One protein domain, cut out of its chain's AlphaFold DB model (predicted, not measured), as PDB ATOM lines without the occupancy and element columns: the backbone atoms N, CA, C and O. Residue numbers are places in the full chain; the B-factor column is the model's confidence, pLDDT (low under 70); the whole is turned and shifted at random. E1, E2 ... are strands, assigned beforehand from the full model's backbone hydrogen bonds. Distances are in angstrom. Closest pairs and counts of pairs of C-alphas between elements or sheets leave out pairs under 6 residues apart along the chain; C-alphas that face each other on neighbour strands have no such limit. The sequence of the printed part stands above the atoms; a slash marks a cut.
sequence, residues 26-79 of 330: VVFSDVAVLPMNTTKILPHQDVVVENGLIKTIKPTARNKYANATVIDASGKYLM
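What this domain is: This is residues 26 to 79 of the 330 residues of an uncharacterized protein of Spirosoma montaniterrae (UniProt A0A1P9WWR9). A single strongly twisted sheet of four short strands is folded across its length into a V, with E1 and E2 bending sharply partway along. One arm of the V holds the first part of E1, the last part of E2, most of E3, and E4; the other holds the end of E1 beside the start of E2, with residues 77 to 78 alongside E1. The links of residues 34 to 41 and 60 to 68 lie towards opposite ends of the longest axis. The printed part has 54 residues with no named helix and four strands, E1 to E4 along the chain; the sheet is mixed, in the order E3, E2, E1, E4, and the class is all strand. The whole is compact, with a radius of gyration of the C-alphas of 10.6 A, yet elongated, spanning 34 by 21 by 14 A.

How they stand to each other: E1, residues 26 to 33, and E2, residues 42 to 50, are inner strands and form an antiparallel hairpin at 158 degrees. C-alphas 43 and 32 face each other at 4.2 A, and N 28 and O 47 are within hydrogen-bond range at 2.9 A. E1 bends by 91 degrees at residue 30, and E2 bends by 68 degrees at residue 45. E3, residues 53 to 59, is an edge strand and forms an antiparallel hairpin with E2 at 149 degrees; N 46 and O 58 are 2.8 A apart, within hydrogen-bond range. E1, E2 and E3 make a meander, each strand the antiparallel neighbour of the one before. E4, residues 69 to 72, is the other edge strand, parallel to E1 at 24 degrees; N 71 and O 27 are 2.8 A apart, within hydrogen-bond range. E3 and E4 are apart. Residues 77 to 78 pair in parallel with residues 32 to 33 of E1.

Where its parts are: E1 begins at C-alpha 26, at (54.737, 43.174, -25.572), and measures 15.5 A from first to last C-alpha. E2, the longest strand by residues, measures 20.6 A and ends at C-alpha 50, at (57.546, 43.858, -19.704). E3 measures 18.3 A. E4 has four residues and ends at C-alpha 72, at (46.073, 43.356, -31.984).

The domain as a whole: The two C-alphas farthest apart are those of Thr 39 and Asn 67, at 33.9 A. The link E2 to E3 is tight, while E1 to E2 and E3 to E4 are short links. The printed part has no cut. Its mean pLDDT is 93.6, and no printed residue is under 70.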
ATOM      1  N   VAL A  26      55.816  43.714 -24.737       96.00
ATOM      2  CA  VAL A  26      54.737  43.174 -25.572       96.00
ATOM      3  C   VAL A  26      53.418  43.715 -25.048       96.00
ATOM      4  O   VAL A  26      53.174  43.709 -23.844       96.00
ATOM      5  N   VAL A  27      52.556  44.183 -25.945       96.19
ATOM      6  CA  VAL A  27      51.222  44.663 -25.586       96.19
ATOM      7  C   VAL A  27      50.182  43.871 -26.356       96.19
ATOM      8  O   VAL A  27      50.165  43.915 -27.582       96.19
ATOM      9  N   PHE A  28      49.292  43.188 -25.641       96.94
ATOM     10  CA  PHE A  28      48.057  42.662 -26.221       96.94
ATOM     11  C   PHE A  28      47.012  43.775 -26.168       96.94
ATOM     12  O   PHE A  28      46.560  44.131 -25.080       96.94
ATOM     13  N   SER A  29      46.690  44.362 -27.319       96.56
ATOM     14  CA  SER A  29      45.794  45.516 -27.427       96.56
ATOM     15  C   SER A  29      44.346  45.083 -27.647       96.56
ATOM     16  O   SER A  29      44.099  44.162 -28.424       96.56
ATOM     17  N   ASP A  30      43.407  45.799 -27.022       97.06
ATOM     18  CA  ASP A  30      41.947  45.633 -27.187       97.06
ATOM     19  C   ASP A  30      41.442  44.184 -26.974       97.06
ATOM     20  O   ASP A  30      40.600  43.667 -27.709       97.06
ATOM     21  N   VAL A  31      41.968  43.498 -25.955       97.81
ATOM     22  CA  VAL A  31      41.647  42.097 -25.643       97.81
ATOM     23  C   VAL A  31      40.571  41.963 -24.565       97.81
ATOM     24  O   VAL A  31      40.476  42.788 -23.655       97.81
ATOM     25  N   ALA A  32      39.776  40.892 -24.616       98.38
ATOM     26  CA  ALA A  32      38.907  40.500 -23.508       98.38
ATOM     27  C   ALA A  32      39.677  39.619 -22.507       98.38
ATOM     28  O   ALA A  32      40.074  38.503 -22.836       98.38
ATOM     29  N   VAL A  33      39.895  40.092 -21.279       98.19
ATOM     30  CA  VAL A  33      40.644  39.344 -20.256       98.19
ATOM     31  C   VAL A  33      39.707  38.473 -19.420       98.19
ATOM     32  O   VAL A  33      38.703  38.950 -18.890       98.19
ATOM     33  N   LEU A  34      40.075  37.201 -19.268       97.44
ATOM     34  CA  LEU A  34      39.478  36.234 -18.350       97.44
ATOM     35  C   LEU A  34      40.371  36.132 -17.100       97.44
ATOM     36  O   LEU A  34      41.403  35.462 -17.143       97.44
ATOM     37  N   PRO A  35      40.026  36.799 -15.983       92.88
ATOM     38  CA  PRO A  35      40.915  36.898 -14.824       92.88
ATOM     39  C   PRO A  35      40.957  35.625 -13.956       92.88
ATOM     40  O   PRO A  35      41.817  35.513 -13.089       92.88
ATOM     41  N   MET A  36      40.052  34.664 -14.182       91.62
ATOM     42  CA  MET A  36      39.961  33.355 -13.501       91.62
ATOM     43  C   MET A  36      39.707  33.377 -11.982       91.62
ATOM     44  O   MET A  36      39.586  32.321 -11.372       91.62
ATOM     45  N   ASN A  37      39.569  34.551 -11.364       90.12
ATOM     46  CA  ASN A  37      39.140  34.722  -9.969       90.12
ATOM     47  C   ASN A  37      37.683  35.210  -9.838       90.12
ATOM     48  O   ASN A  37      37.175  35.384  -8.734       90.12
ATOM     49  N   THR A  38      37.020  35.474 -10.964       90.31
ATOM     50  CA  THR A  38      35.615  35.880 -11.066       90.31
ATOM     51  C   THR A  38      35.055  35.361 -12.392       90.31
ATOM     52  O   THR A  38      35.808  35.158 -13.345       90.31
ATOM     53  N   THR A  39      33.735  35.196 -12.480       88.94
ATOM     54  CA  THR A  39      33.023  34.827 -13.719       88.94
ATOM     55  C   THR A  39      32.911  35.976 -14.730       88.94
ATOM     56  O   THR A  39      32.512  35.763 -15.872       88.94
ATOM     57  N   LYS A  40      33.260  37.208 -14.334       94.81
ATOM     58  CA  LYS A  40      33.231  38.394 -15.200       94.81
ATOM     59  C   LYS A  40      34.402  38.418 -16.179       94.81
ATOM     60  O   LYS A  40      35.559  38.279 -15.787       94.81
ATOM     61  N   ILE A  41      34.076  38.720 -17.430       97.50
ATOM     62  CA  ILE A  41      35.025  39.036 -18.498       97.50
ATOM     63  C   ILE A  41      35.319  40.538 -18.449       97.50
ATOM     64  O   ILE A  41      34.395  41.336 -18.289       97.50
ATOM     65  N   LEU A  42      36.586  40.928 -18.588       97.19
ATOM     66  CA  LEU A  42      37.001  42.329 -18.691       97.19
ATOM     67  C   LEU A  42      37.203  42.670 -20.175       97.19
ATOM     68  O   LEU A  42      38.258  42.346 -20.722       97.19
ATOM     69  N   PRO A  43      36.211  43.257 -20.867       97.62
ATOM     70  CA  PRO A  43      36.344  43.567 -22.285       97.62
ATOM     71  C   PRO A  43      37.288  44.755 -22.508       97.62
ATOM     72  O   PRO A  43      37.490  45.573 -21.606       97.62
ATOM     73  N   HIS A  44      37.809  44.868 -23.732       97.31
ATOM     74  CA  HIS A  44      38.531  46.045 -24.222       97.31
ATOM     75  C   HIS A  44      39.680  46.481 -23.306       97.31
ATOM     76  O   HIS A  44      39.710  47.615 -22.829       97.31
ATOM     77  N   GLN A  45      40.608  45.572 -23.017       97.88
ATOM     78  CA  GLN A  45      41.792  45.841 -22.204       97.88
ATOM     79  C   GLN A  45      43.055  45.881 -23.061       97.88
ATOM     80  O   GLN A  45      43.185  45.135 -24.026       97.88
ATOM     81  N   ASP A  46      44.024  46.688 -22.650       97.38
ATOM     82  CA  ASP A  46      45.414  46.522 -23.048       97.38
ATOM     83  C   ASP A  46      46.159  45.799 -21.919       97.38
ATOM     84  O   ASP A  46      46.143  46.242 -20.763       97.38
ATOM     85  N   VAL A  47      46.826  44.693 -22.252       97.06
ATOM     86  CA  VAL A  47      47.692  43.948 -21.328       97.06
ATOM     87  C   VAL A  47      49.142  44.183 -21.715       97.06
ATOM     88  O   VAL A  47      49.600  43.716 -22.758       97.06
ATOM     89  N   VAL A  48      49.854  44.921 -20.867       96.12
ATOM     90  CA  VAL A  48      51.261  45.283 -21.065       96.12
ATOM     91  C   VAL A  48      52.134  44.287 -20.317       96.12
ATOM     92  O   VAL A  48      52.021  44.153 -19.096       96.12
ATOM     93  N   VAL A  49      53.013  43.611 -21.049       96.56
ATOM     94  CA  VAL A  49      54.003  42.670 -20.533       96.56
ATOM     95  C   VAL A  49      55.388  43.263 -20.743       96.56
ATOM     96  O   VAL A  49      55.753  43.601 -21.866       96.56
ATOM     97  N   GLU A  50      56.167  43.373 -19.674       95.12
ATOM     98  CA  GLU A  50      57.546  43.858 -19.704       95.12
ATOM     99  C   GLU A  50      58.455  42.787 -19.106       95.12
ATOM    100  O   GLU A  50      58.237  42.352 -17.974       95.12
ATOM    101  N   ASN A  51      59.470  42.354 -19.859       90.69
ATOM    102  CA  ASN A  51      60.448  41.356 -19.406       90.69
ATOM    103  C   ASN A  51      59.787  40.075 -18.845       90.69
ATOM    104  O   ASN A  51      60.206  39.538 -17.822       90.69
ATOM    105  N   GLY A  52      58.712  39.618 -19.497       90.56
ATOM    106  CA  GLY A  52      57.968  38.413 -19.111       90.56
ATOM    107  C   GLY A  52      56.971  38.589 -17.959       90.56
ATOM    108  O   GLY A  52      56.300  37.628 -17.598       90.56
ATOM    109  N   LEU A  53      56.825  39.794 -17.399       95.38
ATOM    110  CA  LEU A  53      55.890  40.077 -16.308       95.38
ATOM    111  C   LEU A  53      54.750  40.980 -16.775       95.38
ATOM    112  O   LEU A  53      54.969  41.964 -17.479       95.38
ATOM    113  N   ILE A  54      53.524  40.681 -16.342       96.56
ATOM    114  CA  ILE A  54      52.374  41.564 -16.572       96.56
ATOM    115  C   ILE A  54      52.581  42.833 -15.745       96.56
ATOM    116  O   ILE A  54      52.533  42.803 -14.516       96.56
ATOM    117  N   LYS A  55      52.807  43.956 -16.425       96.19
ATOM    118  CA  LYS A  55      53.044  45.254 -15.797       96.19
ATOM    119  C   LYS A  55      51.741  45.968 -15.468       96.19
ATOM    120  O   LYS A  55      51.595  46.505 -14.373       96.19
ATOM    121  N   THR A  56      50.801  45.978 -16.414       95.75
ATOM    122  CA  THR A  56      49.483  46.605 -16.247       95.75
ATOM    123  C   THR A  56      48.429  45.919 -17.102       95.75
ATOM    124  O   THR A  56      48.703  45.555 -18.245       95.75
ATOM    125  N   ILE A  57      47.208  45.852 -16.574       96.44
ATOM    126  CA  ILE A  57      45.974  45.578 -17.315       96.44
ATOM    127  C   ILE A  57      45.101  46.821 -17.148       96.44
ATOM    128  O   ILE A  57      44.871  47.251 -16.017       96.44
ATOM    129  N   LYS A  58      44.674  47.439 -18.248       95.88
ATOM    130  CA  LYS A  58      43.891  48.683 -18.214       95.88
ATOM    131  C   LYS A  58      42.941  48.769 -19.408       95.88
ATOM    132  O   LYS A  58      43.254  48.167 -20.432       95.88
ATOM    133  N   PRO A  59      41.845  49.548 -19.328       96.81
ATOM    134  CA  PRO A  59      40.995  49.802 -20.485       96.81
ATOM    135  C   PRO A  59      41.819  50.274 -21.682       96.81
ATOM    136  O   PRO A  59      42.719  51.108 -21.536       96.81
ATOM    137  N   THR A  60      41.520  49.723 -22.854       94.50
ATOM    138  CA  THR A  60      42.207  50.095 -24.082       94.50
ATOM    139  C   THR A  60      41.937  51.558 -24.389       94.50
ATOM    140  O   THR A  60      40.805  52.038 -24.344       94.50
ATOM    141  N   ALA A  61      43.002  52.275 -24.716       85.88
ATOM    142  CA  ALA A  61      42.906  53.618 -25.273       85.88
ATOM    143  C   ALA A  61      43.209  53.614 -26.780       85.88
ATOM    144  O   ALA A  61      43.270  54.677 -27.390       85.88
ATOM    145  N   ARG A  62      43.454  52.426 -27.368       75.12
ATOM    146  CA  ARG A  62      43.989  52.252 -28.733       75.12
ATOM    147  C   ARG A  62      45.197  53.156 -29.008       75.12
ATOM    148  O   ARG A  62      45.412  53.636 -30.120       75.12
ATOM    149  N   ASN A  63      45.980  53.407 -27.959       73.00
ATOM    150  CA  ASN A  63      47.151  54.262 -28.023       73.00
ATOM    151  C   ASN A  63      48.264  53.568 -28.808       73.00
ATOM    152  O   ASN A  63      48.418  52.347 -28.767       73.00
ATOM    153  N   LYS A  64      49.109  54.364 -29.463       75.31
ATOM    154  CA  LYS A  64      50.378  53.859 -29.987       75.31
ATOM    155  C   LYS A  64      51.332  53.629 -28.815       75.31
ATOM    156  O   LYS A  64      51.734  54.581 -28.150       75.31
ATOM    157  N   TYR A  65      51.699  52.376 -28.574       85.75
ATOM    158  CA  TYR A  65      52.766  52.024 -27.643       85.75
ATOM    159  C   TYR A  65      54.110  52.172 -28.362       85.75
ATOM    160  O   TYR A  65      54.413  51.422 -29.289       85.75
ATOM    161  N   ALA A  66      54.898  53.180 -27.981       81.69
ATOM    162  CA  ALA A  66      56.243  53.362 -28.518       81.69
ATOM    163  C   ALA A  66      57.178  52.271 -27.975       81.69
ATOM    164  O   ALA A  66      57.093  51.919 -26.801       81.69
ATOM    165  N   ASN A  67      58.085  51.767 -28.817       86.75
ATOM    166  CA  ASN A  67      59.089  50.760 -28.446       86.75
ATOM    167  C   ASN A  67      58.502  49.454 -27.864       86.75
ATOM    168  O   ASN A  67      59.128  48.819 -27.021       86.75
ATOM    169  N   ALA A  68      57.312  49.047 -28.317       92.38
ATOM    170  CA  ALA A  68      56.682  47.789 -27.926       92.38
ATOM    171  C   ALA A  68      56.235  46.980 -29.149       92.38
ATOM    172  O   ALA A  68      55.825  47.538 -30.168       92.38
ATOM    173  N   THR A  69      56.254  45.654 -29.031       93.94
ATOM    174  CA  THR A  69      55.557  44.768 -29.964       93.94
ATOM    175  C   THR A  69      54.075  44.772 -29.617       93.94
ATOM    176  O   THR A  69      53.666  44.217 -28.598       93.94
ATOM    177  N   VAL A  70      53.263  45.408 -30.460       93.81
ATOM    178  CA  VAL A  70      51.810  45.457 -30.275       93.81
ATOM    179  C   VAL A  70      51.161  44.311 -31.045       93.81
ATOM    180  O   VAL A  70      51.320  44.195 -32.258       93.81
ATOM    181  N   ILE A  71      50.419  43.476 -30.327       95.06
ATOM    182  CA  ILE A  71      49.594  42.398 -30.860       95.06
ATOM    183  C   ILE A  71      48.144  42.870 -30.781       95.06
ATOM    184  O   ILE A  71      47.603  43.022 -29.687       95.06
ATOM    185  N   ASP A  72      47.512  43.096 -31.933       94.94
ATOM    186  CA  ASP A  72      46.073  43.356 -31.984       94.94
ATOM    187  C   ASP A  72      45.307  42.076 -31.621       94.94
ATOM    188  O   ASP A  72      45.357  41.059 -32.323       94.94
ATOM    189  N   ALA A  73      44.632  42.121 -30.477       96.56
ATOM    190  CA  ALA A  73      43.845  41.032 -29.929       96.56
ATOM    191  C   ALA A  73      42.349  41.391 -29.868       96.56
ATOM    192  O   ALA A  73      41.590  40.731 -29.153       96.56
ATOM    193  N   SER A  74      41.921  42.369 -30.677       96.50
ATOM    194  CA  SER A  74      40.516  42.725 -30.883       96.50
ATOM    195  C   SER A  74      39.668  41.492 -31.198       96.50
ATOM    196  O   SER A  74      39.993  40.691 -32.078       96.50
ATOM    197  N   GLY A  75      38.567  41.324 -30.463       97.31
ATOM    198  CA  GLY A  75      37.659  40.180 -30.616       97.31
ATOM    199  C   GLY A  75      38.222  38.840 -30.121       97.31
ATOM    200  O   GLY A  75      37.595  37.804 -30.342       97.31
ATOM    201  N   LYS A  76      39.385  38.838 -29.458       98.12
ATOM    202  CA  LYS A  76      39.996  37.649 -28.850       98.12
ATOM    203  C   LYS A  76      39.895  37.690 -27.330       98.12
ATOM    204  O   LYS A  76      39.647  38.731 -26.723       98.12
ATOM    205  N   TYR A  77      40.140  36.531 -26.728       97.81
ATOM    206  CA  TYR A  77      40.217  36.359 -25.283       97.81
ATOM    207  C   TYR A  77      41.660  36.107 -24.853       97.81
ATOM    208  O   TYR A  77      42.403  35.411 -25.547       97.81
ATOM    209  N   LEU A  78      42.033  36.637 -23.692       97.62
ATOM    210  CA  LEU A  78      43.296  36.365 -23.018       97.62
ATOM    211  C   LEU A  78      43.012  35.807 -21.627       97.62
ATOM    212  O   LEU A  78      42.255  36.392 -20.856       97.62
ATOM    213  N   MET A  79      43.638  34.683 -21.307       97.25
ATOM    214  CA  MET A  79      43.533  34.010 -20.016       97.25
ATOM    215  C   MET A  79      44.926  33.589 -19.532       97.25
ATOM    216  O   MET A  79      45.845  33.517 -20.354       97.25
TER     217      MET A  79